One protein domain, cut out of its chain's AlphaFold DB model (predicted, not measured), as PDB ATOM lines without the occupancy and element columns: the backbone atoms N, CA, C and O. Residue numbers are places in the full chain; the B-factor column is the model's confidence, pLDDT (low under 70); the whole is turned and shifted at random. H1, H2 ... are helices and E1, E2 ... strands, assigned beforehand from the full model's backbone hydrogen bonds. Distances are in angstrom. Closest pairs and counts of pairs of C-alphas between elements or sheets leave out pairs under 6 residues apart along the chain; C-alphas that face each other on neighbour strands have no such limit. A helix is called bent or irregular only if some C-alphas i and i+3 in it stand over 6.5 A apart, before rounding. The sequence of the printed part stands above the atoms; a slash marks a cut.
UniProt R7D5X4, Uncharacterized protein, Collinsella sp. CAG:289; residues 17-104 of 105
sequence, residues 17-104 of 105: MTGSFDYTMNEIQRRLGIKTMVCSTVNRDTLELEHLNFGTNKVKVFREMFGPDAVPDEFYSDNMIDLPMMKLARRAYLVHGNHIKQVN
ATOM      1  N   MET A  17      88.360 144.505 111.716       97.31
ATOM      2  CA  MET A  17      89.580 143.857 111.222       97.31
ATOM      3  C   MET A  17      89.347 143.306 109.809       97.31
ATOM      4  O   MET A  17      88.875 142.177 109.647       97.31
ATOM      5  N   THR A  18      89.677 144.081 108.773       96.06
ATOM      6  CA  THR A  18      89.434 143.699 107.372       96.06
ATOM      7  C   THR A  18      90.725 143.434 106.601       96.06
ATOM      8  O   THR A  18      91.715 144.136 106.777       96.06
ATOM      9  N   GLY A  19      90.701 142.431 105.719       95.44
ATOM     10  CA  GLY A  19      91.775 142.198 104.747       95.44
ATOM     11  C   GLY A  19      91.696 143.118 103.524       95.44
ATOM     12  O   GLY A  19      92.619 143.125 102.711       95.44
ATOM     13  N   SER A  20      90.611 143.888 103.379       95.88
ATOM     14  CA  SER A  20      90.468 144.911 102.339       95.88
ATOM     15  C   SER A  20      91.489 146.036 102.516       95.88
ATOM     16  O   SER A  20      91.961 146.284 103.623       95.88
ATOM     17  N   PHE A  21      91.809 146.721 101.419       96.62
ATOM     18  CA  PHE A  21      92.779 147.811 101.426       96.62
ATOM     19  C   PHE A  21      92.194 149.124 101.950       96.62
ATOM     20  O   PHE A  21      91.051 149.482 101.645       96.62
ATOM     21  N   ASP A  22      93.014 149.874 102.681       95.06
ATOM     22  CA  ASP A  22      92.713 151.219 103.188       95.06
ATOM     23  C   ASP A  22      92.259 152.183 102.073       95.06
ATOM     24  O   ASP A  22      91.425 153.061 102.303       95.06
ATOM     25  N   TYR A  23      92.732 151.960 100.842       90.94
ATOM     26  CA  TYR A  23      92.366 152.715  99.645       90.94
ATOM     27  C   TYR A  23      90.848 152.893  99.473       90.94
ATOM     28  O   TYR A  23      90.384 153.984  99.142       90.94
ATOM     29  N   THR A  24      90.057 151.844  99.724       92.19
ATOM     30  CA  THR A  24      88.586 151.907  99.658       92.19
ATOM     31  C   THR A  24      87.952 152.059 101.036       92.19
ATOM     32  O   THR A  24      86.935 152.742 101.190       92.19
ATOM     33  N   MET A  25      88.554 151.446 102.052       95.75
ATOM     34  CA  MET A  25      87.973 151.359 103.385       95.75
ATOM     35  C   MET A  25      87.997 152.688 104.147       95.75
ATOM     36  O   MET A  25      87.057 152.955 104.896       95.75
ATOM     37  N   ASN A  26      88.971 153.569 103.898       94.31
ATOM     38  CA  ASN A  26      89.052 154.874 104.572       94.31
ATOM     39  C   ASN A  26      87.834 155.766 104.269       94.31
ATOM     40  O   ASN A  26      87.341 156.491 105.136       94.31
ATOM     41  N   GLU A  27      87.295 155.690 103.048       95.19
ATOM     42  CA  GLU A  27      86.071 156.407 102.674       95.19
ATOM     43  C   GLU A  27      84.857 155.876 103.448       95.19
ATOM     44  O   GLU A  27      84.034 156.651 103.944       95.19
ATOM     45  N   ILE A  28      84.759 154.550 103.578       93.06
ATOM     46  CA  ILE A  28      83.689 153.874 104.320       93.06
ATOM     47  C   ILE A  28      83.783 154.226 105.805       93.06
ATOM     48  O   ILE A  28      82.774 154.604 106.403       93.06
ATOM     49  N   GLN A  29      84.989 154.168 106.377       94.44
ATOM     50  CA  GLN A  29      85.262 154.537 107.761       94.44
ATOM     51  C   GLN A  29      84.771 155.958 108.057       94.44
ATOM     52  O   GLN A  29      84.012 156.156 109.008       94.44
ATOM     53  N   ARG A  30      85.125 156.927 107.199       95.19
ATOM     54  CA  ARG A  30      84.716 158.329 107.358       95.19
ATOM     55  C   ARG A  30      83.202 158.510 107.266       95.19
ATOM     56  O   ARG A  30      82.625 159.204 108.096       95.19
ATOM     57  N   ARG A  31      82.548 157.899 106.270       93.94
ATOM     58  CA  ARG A  31      81.096 158.051 106.054       93.94
ATOM     59  C   ARG A  31      80.254 157.414 107.154       93.94
ATOM     60  O   ARG A  31      79.169 157.912 107.439       93.94
ATOM     61  N   LEU A  32      80.720 156.301 107.719       89.06
ATOM     62  CA  LEU A  32      79.992 155.549 108.741       89.06
ATOM     63  C   LEU A  32      80.388 155.931 110.172       89.06
ATOM     64  O   LEU A  32      79.776 155.426 111.107       89.06
ATOM     65  N   GLY A  33      81.382 156.808 110.351       91.38
ATOM     66  CA  GLY A  33      81.854 157.220 111.674       91.38
ATOM     67  C   GLY A  33      82.492 156.075 112.463       91.38
ATOM     68  O   GLY A  33      82.373 156.030 113.684       91.38
ATOM     69  N   ILE A  34      83.133 155.125 111.775       92.88
ATOM     70  CA  ILE A  34      83.776 153.976 112.422       92.88
ATOM     71  C   ILE A  34      85.055 154.455 113.111       92.88
ATOM     72  O   ILE A  34      85.967 154.979 112.468       92.88
ATOM     73  N   LYS A  35      85.117 154.257 114.429       94.62
ATOM     74  CA  LYS A  35      86.203 154.764 115.269       94.62
ATOM     75  C   LYS A  35      87.525 154.045 115.014       94.62
ATOM     76  O   LYS A  35      88.543 154.707 114.834       94.62
ATOM     77  N   THR A  36      87.492 152.715 114.939       96.56
ATOM     78  CA  THR A  36      88.700 151.896 114.795       96.56
ATOM     79  C   THR A  36      88.534 150.875 113.679       96.56
ATOM     80  O   THR A  36      87.627 150.041 113.697       96.56
ATOM     81  N   MET A  37      89.427 150.932 112.694       97.12
ATOM     82  CA  MET A  37      89.452 150.016 111.560       97.12
ATOM     83  C   MET A  37      90.896 149.704 111.182       97.12
ATOM     84  O   MET A  37      91.709 150.613 111.042       97.12
ATOM     85  N   VAL A  38      91.194 148.421 110.999       97.12
ATOM     86  CA  VAL A  38      92.494 147.922 110.554       97.12
ATOM     87  C   VAL A  38      92.311 147.275 109.190       97.12
ATOM     88  O   VAL A  38      91.481 146.376 109.026       97.12
ATOM     89  N   CYS A  39      93.088 147.744 108.219       97.62
ATOM     90  CA  CYS A  39      93.036 147.328 106.822       97.62
ATOM     91  C   CYS A  39      94.382 146.753 106.385       97.62
ATOM     92  O   CYS A  39      95.400 146.978 107.036       97.62
ATOM     93  N   SER A  40      94.398 146.070 105.245       97.50
ATOM     94  CA  SER A  40      95.638 145.926 104.481       97.50
ATOM     95  C   SER A  40      96.049 147.296 103.927       97.50
ATOM     96  O   SER A  40      95.187 148.126 103.627       97.50
ATOM     97  N   THR A  41      97.344 147.543 103.771       96.69
ATOM     98  CA  THR A  41      97.866 148.809 103.240       96.69
ATOM     99  C   THR A  41      98.831 148.552 102.097       96.69
ATOM    100  O   THR A  41      99.543 147.544 102.060       96.69
ATOM    101  N   VAL A  42      98.840 149.484 101.151       95.06
ATOM    102  CA  VAL A  42      99.833 149.547 100.081       95.06
ATOM    103  C   VAL A  42     100.534 150.888 100.134       95.06
ATOM    104  O   VAL A  42      99.928 151.906 100.481       95.06
ATOM    105  N   ASN A  43     101.787 150.893  99.708       94.31
ATOM    106  CA  ASN A  43     102.478 152.123  99.404       94.31
ATOM    107  C   ASN A  43     101.774 152.806  98.222       94.31
ATOM    108  O   ASN A  43     101.560 152.188  97.180       94.31
ATOM    109  N   ARG A  44     101.388 154.076  98.362       89.06
ATOM    110  CA  ARG A  44     100.605 154.768  97.321       89.06
ATOM    111  C   ARG A  44     101.427 155.176  96.103       89.06
ATOM    112  O   ARG A  44     100.841 155.373  95.042       89.06
ATOM    113  N   ASP A  45     102.743 155.271  96.254       93.94
ATOM    114  CA  ASP A  45     103.650 155.676  95.185       93.94
ATOM    115  C   ASP A  45     104.140 154.457  94.391       93.94
ATOM    116  O   ASP A  45     104.180 154.497  93.163       93.94
ATOM    117  N   THR A  46     104.471 153.356  95.078       95.62
ATOM    118  CA  THR A  46     105.005 152.135  94.442       95.62
ATOM    119  C   THR A  46     103.949 151.063  94.169       95.62
ATOM    120  O   THR A  46     104.196 150.158  93.374       95.62
ATOM    121  N   LEU A  47     102.771 151.156  94.799       90.44
ATOM    122  CA  LEU A  47     101.711 150.134  94.814       90.44
ATOM    123  C   LEU A  47     102.134 148.792  95.432       90.44
ATOM    124  O   LEU A  47     101.426 147.791  95.302       90.44
ATOM    125  N   GLU A  48     103.267 148.766  96.130       95.19
ATOM    126  CA  GLU A  48     103.734 147.582  96.839       95.19
ATOM    127  C   GLU A  48     102.941 147.362  98.130       95.19
ATOM    128  O   GLU A  48     102.504 148.298  98.802       95.19
ATOM    129  N   LEU A  49     102.754 146.094  98.486       95.12
ATOM    130  CA  LEU A  49     102.061 145.682  99.699       95.12
ATOM    131  C   LEU A  49     102.922 145.980 100.933       95.12
ATOM    132  O   LEU A  49     103.947 145.338 101.138       95.12
ATOM    133  N   GLU A  50     102.475 146.906 101.779       95.00
ATOM    134  CA  GLU A  50     103.156 147.244 103.037       95.00
ATOM    135  C   GLU A  50     102.649 146.378 104.192       95.00
ATOM    136  O   GLU A  50     103.426 145.886 105.013       95.00
ATOM    137  N   HIS A  51     101.336 146.149 104.243       94.94
ATOM    138  CA  HIS A  51     100.717 145.326 105.269       94.94
ATOM    139  C   HIS A  51      99.555 144.515 104.708       94.94
ATOM    140  O   HIS A  51      98.657 145.045 104.057       94.94
ATOM    141  N   LEU A  52      99.531 143.223 105.032       96.31
ATOM    142  CA  LEU A  52      98.414 142.336 104.726       96.31
ATOM    143  C   LEU A  52      97.699 141.936 106.016       96.31
ATOM    144  O   LEU A  52      98.209 141.110 106.781       96.31
ATOM    145  N   ASN A  53      96.501 142.477 106.233       96.50
ATOM    146  CA  ASN A  53      95.723 142.243 107.449       96.50
ATOM    147  C   ASN A  53      94.896 140.950 107.344       96.50
ATOM    148  O   ASN A  53      93.670 140.958 107.197       96.50
ATOM    149  N   PHE A  54      95.588 139.811 107.366       95.25
ATOM    150  CA  PHE A  54      95.024 138.497 107.060       95.25
ATOM    151  C   PHE A  54      95.509 137.425 108.042       95.25
ATOM    152  O   PHE A  54      96.679 137.410 108.428       95.25
ATOM    153  N   GLY A  55      94.623 136.509 108.444       94.94
ATOM    154  CA  GLY A  55      94.967 135.392 109.329       94.94
ATOM    155  C   GLY A  55      95.643 135.838 110.631       94.94
ATOM    156  O   GLY A  55      95.102 136.648 111.383       94.94
ATOM    157  N   THR A  56      96.840 135.319 110.905       96.62
ATOM    158  CA  THR A  56      97.608 135.626 112.126       96.62
ATOM    159  C   THR A  56      98.078 137.080 112.205       96.62
ATOM    160  O   THR A  56      98.276 137.580 113.314       96.62
ATOM    161  N   ASN A  57      98.193 137.794 111.079       97.31
ATOM    162  CA  ASN A  57      98.552 139.215 111.094       97.31
ATOM    163  C   ASN A  57      97.475 140.065 111.777       97.31
ATOM    164  O   ASN A  57      97.825 141.017 112.470       97.31
ATOM    165  N   LYS A  58      96.193 139.674 111.680       97.69
ATOM    166  CA  LYS A  58      95.107 140.338 112.420       97.69
ATOM    167  C   LYS A  58      95.345 140.263 113.929       97.69
ATOM    168  O   LYS A  58      95.227 141.269 114.618       97.69
ATOM    169  N   VAL A  59      95.746 139.093 114.434       97.75
ATOM    170  CA  VAL A  59      96.060 138.884 115.861       97.75
ATOM    171  C   VAL A  59      97.249 139.740 116.286       97.75
ATOM    172  O   VAL A  59      97.207 140.368 117.342       97.75
ATOM    173  N   LYS A  60      98.303 139.773 115.460       97.31
ATOM    174  CA  LYS A  60      99.504 140.569 115.727       97.31
ATOM    175  C   LYS A  60      99.164 142.055 115.857       97.31
ATOM    176  O   LYS A  60      99.439 142.632 116.902       97.31
ATOM    177  N   VAL A  61      98.507 142.638 114.850       97.25
ATOM    178  CA  VAL A  61      98.167 144.070 114.855       97.25
ATOM    179  C   VAL A  61      97.183 144.405 115.972       97.25
ATOM    180  O   VAL A  61      97.351 145.411 116.654       97.25
ATOM    181  N   PHE A  62      96.194 143.544 116.228       97.94
ATOM    182  CA  PHE A  62      95.273 143.742 117.347       97.94
ATOM    183  C   PHE A  62      96.026 143.854 118.683       97.94
ATOM    184  O   PHE A  62      95.809 144.795 119.444       97.94
ATOM    185  N   ARG A  63      96.970 142.947 118.954       97.69
ATOM    186  CA  ARG A  63      97.782 143.003 120.179       97.69
ATOM    187  C   ARG A  63      98.754 144.178 120.214       97.69
ATOM    188  O   ARG A  63      99.005 144.711 121.288       97.69
ATOM    189  N   GLU A  64      99.288 144.603 119.073       97.44
ATOM    190  CA  GLU A  64     100.113 145.817 118.992       97.44
ATOM    191  C   GLU A  64      99.305 147.072 119.357       97.44
ATOM    192  O   GLU A  64      99.831 147.968 120.013       97.44
ATOM    193  N   MET A  65      98.021 147.118 118.990       96.88
ATOM    194  CA  MET A  65      97.138 148.252 119.284       96.88
ATOM    195  C   MET A  65      96.596 148.256 120.717       96.88
ATOM    196  O   MET A  65      96.499 149.319 121.327       96.88
ATOM    197  N   PHE A  66      96.207 147.091 121.241       97.25
ATOM    198  CA  PHE A  66      95.455 146.989 122.500       97.25
ATOM    199  C   PHE A  66      96.242 146.357 123.654       97.25
ATOM    200  O   PHE A  66      95.776 146.366 124.792       97.25
ATOM    201  N   GLY A  67      97.439 145.837 123.383       97.75
ATOM    202  CA  GLY A  67      98.300 145.167 124.351       97.75
ATOM    203  C   GLY A  67      98.339 143.640 124.180       97.75
ATOM    204  O   GLY A  67      97.437 143.041 123.588       97.75
ATOM    205  N   PRO A  68      99.385 142.979 124.711       96.62
ATOM    206  CA  PRO A  68      99.609 141.542 124.523       96.62
ATOM    207  C   PRO A  68      98.507 140.667 125.135       96.62
ATOM    208  O   PRO A  68      98.201 139.605 124.587       96.62
ATOM    209  N   ASP A  69      97.886 141.142 126.216       96.69
ATOM    210  CA  ASP A  69      96.834 140.444 126.963       96.69
ATOM    211  C   ASP A  69      95.417 140.856 126.533       96.69
ATOM    212  O   ASP A  69      94.431 140.429 127.137       96.69
ATOM    213  N   ALA A  70      95.290 141.693 125.497       97.19
ATOM    214  CA  ALA A  70      93.994 142.106 124.986       97.19
ATOM    215  C   ALA A  70      93.240 140.913 124.387       97.19
ATOM    216  O   ALA A  70      93.760 140.163 123.553       97.19
ATOM    217  N   VAL A  71      91.982 140.773 124.797       97.75
ATOM    218  CA  VAL A  71      91.087 139.691 124.393       97.75
ATOM    219  C   VAL A  71      89.736 140.307 124.021       97.75
ATOM    220  O   VAL A  71      89.101 140.895 124.897       97.75
ATOM    221  N   PRO A  72      89.271 140.175 122.763       97.88
ATOM    222  CA  PRO A  72      87.921 140.585 122.390       97.88
ATOM    223  C   PRO A  72      86.868 139.777 123.155       97.88
ATOM    224  O   PRO A  72      87.000 138.557 123.302       97.88
ATOM    225  N   ASP A  73      85.791 140.424 123.595       98.00
ATOM    226  CA  ASP A  73      84.651 139.709 124.176       98.00
ATOM    227  C   ASP A  73      83.940 138.847 123.128       98.00
ATOM    228  O   ASP A  73      83.609 137.688 123.390       98.00
ATOM    229  N   GLU A  74      83.746 139.399 121.929       97.81
ATOM    230  CA  GLU A  74      83.059 138.751 120.815       97.81
ATOM    231  C   GLU A  74      83.801 139.020 119.502       97.81
ATOM    232  O   GLU A  74      84.284 140.125 119.259       97.81
ATOM    233  N   PHE A  75      83.903 138.007 118.642       97.69
ATOM    234  CA  PHE A  75      84.473 138.145 117.304       97.69
ATOM    235  C   PHE A  75      83.554 137.533 116.246       97.69
ATOM    236  O   PHE A  75      83.133 136.382 116.360       97.69
ATOM    237  N   TYR A  76      83.269 138.299 115.196       97.62
ATOM    238  CA  TYR A  76      82.347 137.927 114.126       97.62
ATOM    239  C   TYR A  76      83.091 137.895 112.795       97.62
ATOM    240  O   TYR A  76      83.701 138.886 112.402       97.62
ATOM    241  N   SER A  77      83.016 136.778 112.078       96.75
ATOM    242  CA  SER A  77      83.559 136.682 110.721       96.75
ATOM    243  C   SER A  77      82.751 135.689 109.897       96.75
ATOM    244  O   SER A  77      82.170 134.747 110.430       96.75
ATOM    245  N   ASP A  78      82.680 135.913 108.593       95.06
ATOM    246  CA  ASP A  78      82.098 134.995 107.615       95.06
ATOM    247  C   ASP A  78      83.134 134.011 107.045       95.06
ATOM    248  O   ASP A  78      82.785 133.128 106.260       95.06
ATOM    249  N   ASN A  79      84.405 134.131 107.448       93.44
ATOM    250  CA  ASN A  79      85.512 133.406 106.843       93.44
ATOM    251  C   ASN A  79      86.408 132.703 107.878       93.44
ATOM    252  O   ASN A  79      86.906 133.304 108.829       93.44
ATOM    253  N   MET A  80      86.702 131.422 107.636       92.50
ATOM    254  CA  MET A  80      87.579 130.606 108.485       92.50
ATOM    255  C   MET A  80      89.053 131.019 108.448       92.50
ATOM    256  O   MET A  80      89.816 130.615 109.323       92.50
ATOM    257  N   ILE A  81      89.467 131.846 107.486       93.50
ATOM    258  CA  ILE A  81      90.786 132.494 107.512       93.50
ATOM    259  C   ILE A  81      91.001 133.267 108.821       93.50
ATOM    260  O   ILE A  81      92.126 133.328 109.319       93.50
ATOM    261  N   ASP A  82      89.930 133.802 109.410       96.25
ATOM    262  CA  ASP A  82      89.982 134.542 110.669       96.25
ATOM    263  C   ASP A  82      89.977 133.640 111.909       96.25
ATOM    264  O   ASP A  82      89.888 134.144 113.029       96.25
ATOM    265  N   LEU A  83      90.141 132.320 111.748       96.56
ATOM    266  CA  LEU A  83      90.274 131.378 112.861       96.56
ATOM    267  C   LEU A  83      91.276 131.839 113.941       96.56
ATOM    268  O   LEU A  83      90.966 131.663 115.118       96.56
ATOM    269  N   PRO A  84      92.436 132.454 113.623       97.31
ATOM    270  CA  PRO A  84      93.329 132.986 114.653       97.31
ATOM    271  C   PRO A  84      92.677 134.051 115.548       97.31
ATOM    272  O   PRO A  84      92.894 134.035 116.756       97.31
ATOM    273  N   MET A  85      91.852 134.939 114.983       97.75
ATOM    274  CA  MET A  85      91.087 135.923 115.758       97.75
ATOM    275  C   MET A  85      89.923 135.272 116.505       97.75
ATOM    276  O   MET A  85      89.676 135.616 117.657       97.75
ATOM    277  N   MET A  86      89.248 134.296 115.888       97.75
ATOM    278  CA  MET A  86      88.186 133.536 116.555       97.75
ATOM    279  C   MET A  86      88.709 132.836 117.819       97.75
ATOM    280  O   MET A  86      88.048 132.877 118.847       97.75
ATOM    281  N   LYS A  87      89.916 132.256 117.761       97.25
ATOM    282  CA  LYS A  87      90.595 131.633 118.912       97.25
ATOM    283  C   LYS A  87      91.061 132.626 119.974       97.25
ATOM    284  O   LYS A  87      91.269 132.238 121.117       97.25
ATOM    285  N   LEU A  88      91.304 133.879 119.588       97.44
ATOM    286  CA  LEU A  88      91.722 134.922 120.522       97.44
ATOM    287  C   LEU A  88      90.548 135.414 121.377       97.44
ATOM    288  O   LEU A  88      90.764 135.772 122.528       97.44
ATOM    289  N   ALA A  89      89.339 135.471 120.816       98.00
ATOM    290  CA  ALA A  89      88.164 136.047 121.467       98.00
ATOM    291  C   ALA A  89      87.518 135.109 122.501       98.00
ATOM    292  O   ALA A  89      87.573 133.888 122.371       98.00
ATOM    293  N   ARG A  90      86.826 135.675 123.501       97.88
ATOM    294  CA  ARG A  90      86.067 134.880 124.493       97.88
ATOM    295  C   ARG A  90      84.908 134.123 123.853       97.88
ATOM    296  O   ARG A  90      84.575 133.020 124.283       97.88
ATOM    297  N   ARG A  91      84.265 134.730 122.855       97.81
ATOM    298  CA  ARG A  91      83.234 134.110 122.022       97.81
ATOM    299  C   ARG A  91      83.491 134.457 120.568       97.81
ATOM    300  O   ARG A  91      83.763 135.607 120.236       97.81
ATOM    301  N   ALA A  92      83.352 133.475 119.692       97.69
ATOM    302  CA  ALA A  92      83.473 133.682 118.261       97.69
ATOM    303  C   ALA A  92      82.234 133.175 117.532       97.69
ATOM    304  O   ALA A  92      81.642 132.160 117.907       97.69
ATOM    305  N   TYR A  93      81.858 133.879 116.471       97.81
ATOM    306  CA  TYR A  93      80.662 133.614 115.691       97.81
ATOM    307  C   TYR A  93      81.006 133.553 114.204       97.81
ATOM    308  O   TYR A  93      81.547 134.506 113.639       97.81
ATOM    309  N   LEU A  94      80.639 132.442 113.566       96.94
ATOM    310  CA  LEU A  94      80.630 132.331 112.114       96.94
ATOM    311  C   LEU A  94      79.330 132.938 111.580       96.94
ATOM    312  O   LEU A  94      78.231 132.546 111.992       96.94
ATOM    313  N   VAL A  95      79.464 133.897 110.673       96.94
ATOM    314  CA  VAL A  95      78.362 134.692 110.129       96.94
ATOM    315  C   VAL A  95      77.991 134.193 108.735       96.94
ATOM    316  O   VAL A  95      78.838 134.082 107.855       96.94
ATOM    317  N   HIS A  96      76.701 133.958 108.501       94.81
ATOM    318  CA  HIS A  96      76.159 133.710 107.168       94.81
ATOM    319  C   HIS A  96      74.863 134.505 106.968       94.81
ATOM    320  O   HIS A  96      73.776 134.121 107.410       94.81
ATOM    321  N   GLY A  97      74.976 135.663 106.312       92.19
ATOM    322  CA  GLY A  97      73.843 136.544 106.039       92.19
ATOM    323  C   GLY A  97      73.182 137.082 107.316       92.19
ATOM    324  O   GLY A  97      73.708 137.981 107.969       92.19
ATOM    325  N   ASN A  98      71.983 136.587 107.627       93.94
ATOM    326  CA  ASN A  98      71.206 136.959 108.819       93.94
ATOM    327  C   ASN A  98      71.355 135.955 109.974       93.94
ATOM    328  O   ASN A  98      70.691 136.115 110.993       93.94
ATOM    329  N   HIS A  99      72.199 134.938 109.817       94.31
ATOM    330  CA  HIS A  99      72.408 133.898 110.814       94.31
ATOM    331  C   HIS A  99      73.826 133.979 111.367       94.31
ATOM    332  O   HIS A  99      74.783 134.174 110.615       94.31
ATOM    333  N   ILE A 100      73.947 133.790 112.677       96.62
ATOM    334  CA  ILE A 100      75.224 133.625 113.362       96.62
ATOM    335  C   ILE A 100      75.229 132.286 114.084       96.62
ATOM    336  O   ILE A 100      74.217 131.866 114.649       96.62
ATOM    337  N   LYS A 101      76.372 131.610 114.055       96.38
ATOM    338  CA  LYS A 101      76.599 130.371 114.793       96.38
ATOM    339  C   LYS A 101      77.833 130.551 115.655       96.38
ATOM    340  O   LYS A 101      78.908 130.811 115.124       96.38
ATOM    341  N   GLN A 102      77.685 130.383 116.966       96.75
ATOM    342  CA  GLN A 102      78.843 130.356 117.849       96.75
ATOM    343  C   GLN A 102      79.726 129.154 117.497       96.75
ATOM    344  O   GLN A 102      79.227 128.039 117.307       96.75
ATOM    345  N   VAL A 103      81.026 129.392 117.381       94.25
ATOM    346  CA  VAL A 103      82.026 128.352 117.144       94.25
ATOM    347  C   VAL A 103      82.799 128.094 118.433       94.25
ATOM    348  O   VAL A 103      83.192 129.028 119.127       94.25
ATOM    349  N   ASN A 104      82.999 126.816 118.752       87.69
ATOM    350  CA  ASN A 104      83.857 126.388 119.854       87.69
ATOM    351  C   ASN A 104      85.241 126.127 119.252       87.69
ATOM    352  O   ASN A 104      85.417 125.120 118.560       87.69
TER     353      ASN A 104
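This is residues 17 to 104 of the 105 residues of an uncharacterized protein of Collinsella sp. CAG:289 (UniProt R7D5X4). Two halves, each a small sheet of three strands with its own helices, meet where H2 of the first packs beside H3 of the second. In the first half H1 and H2 cover opposite faces of the sheet E1 E2 E3; in the second H3 covers one face of the sheet E4 E5 E6. The 88 printed residues run E1 H1 E2 E3 H2 E4 H3 E5 E6, a mixed class, with both sheets mixed in the order named. The whole is compact, with a radius of gyration of the C-alphas of 13.9 A and spans of 43 by 31 by 23 A.

E1, residues 17 to 21, begins at C-alpha 17 (89.580, 143.857, 111.222). H1 is residues 22 to 32, 14.5 A long; E2 is 36 to 42, 18.6 A; E3 is 49 to 51. H2, 56 to 66, is 15.5 A long. E4 is 74 to 77, H3 80 to 88, E5 91 to 96, 16.5 A, and E6 99 to 103, ending at C-alpha 103 (82.026, 128.352, 117.144). H3 is irregular: C-alphas 81 and 84 are 7.6 A apart.

E1, H1, E2 and E4, H3, E5 are strand-helix-strand units, parallel neighbour strands with a helix between, both right-handed crossovers. N 18 and O 38 are 2.9 A apart, N 75 and O 91 2.9 A. E2 and E3 form a hairpin, N 41 to O 51 2.8 A; so do E5 and E6, N 94 to O 101 2.8 A. H1 lies over E2 at a height of 9.1 A over the sheet, the closest C-alphas being Asp 22 and Cys 39, 5.3 A. H2, on the opposite face, has a height of 8.8 A; its closest C-alpha pair with E1 is Lys 58 and Met 17, 6.7 A. H2 and H3 touch, closest at the C-alphas of Thr 56 and Pro 84, 5.6 A, the same way at a tilt of 38 degrees, only just steep. H3 lies over E4 and E5 at a height of 8.3 A; the C-alphas of Met 86 and Ala 92, the closest of H3 and E5, are 5.0 A apart. O i to N i+4 pairs are within hydrogen-bond range throughout H2, in 5 of 7 in H1 and 3 of 5 in H3.

The farthest C-alphas, Asp 45 and Asn 104, are 43.1 A apart. The printed part has no cut and no long link. Its mean pLDDT is 95.7, and no printed residue is under 70.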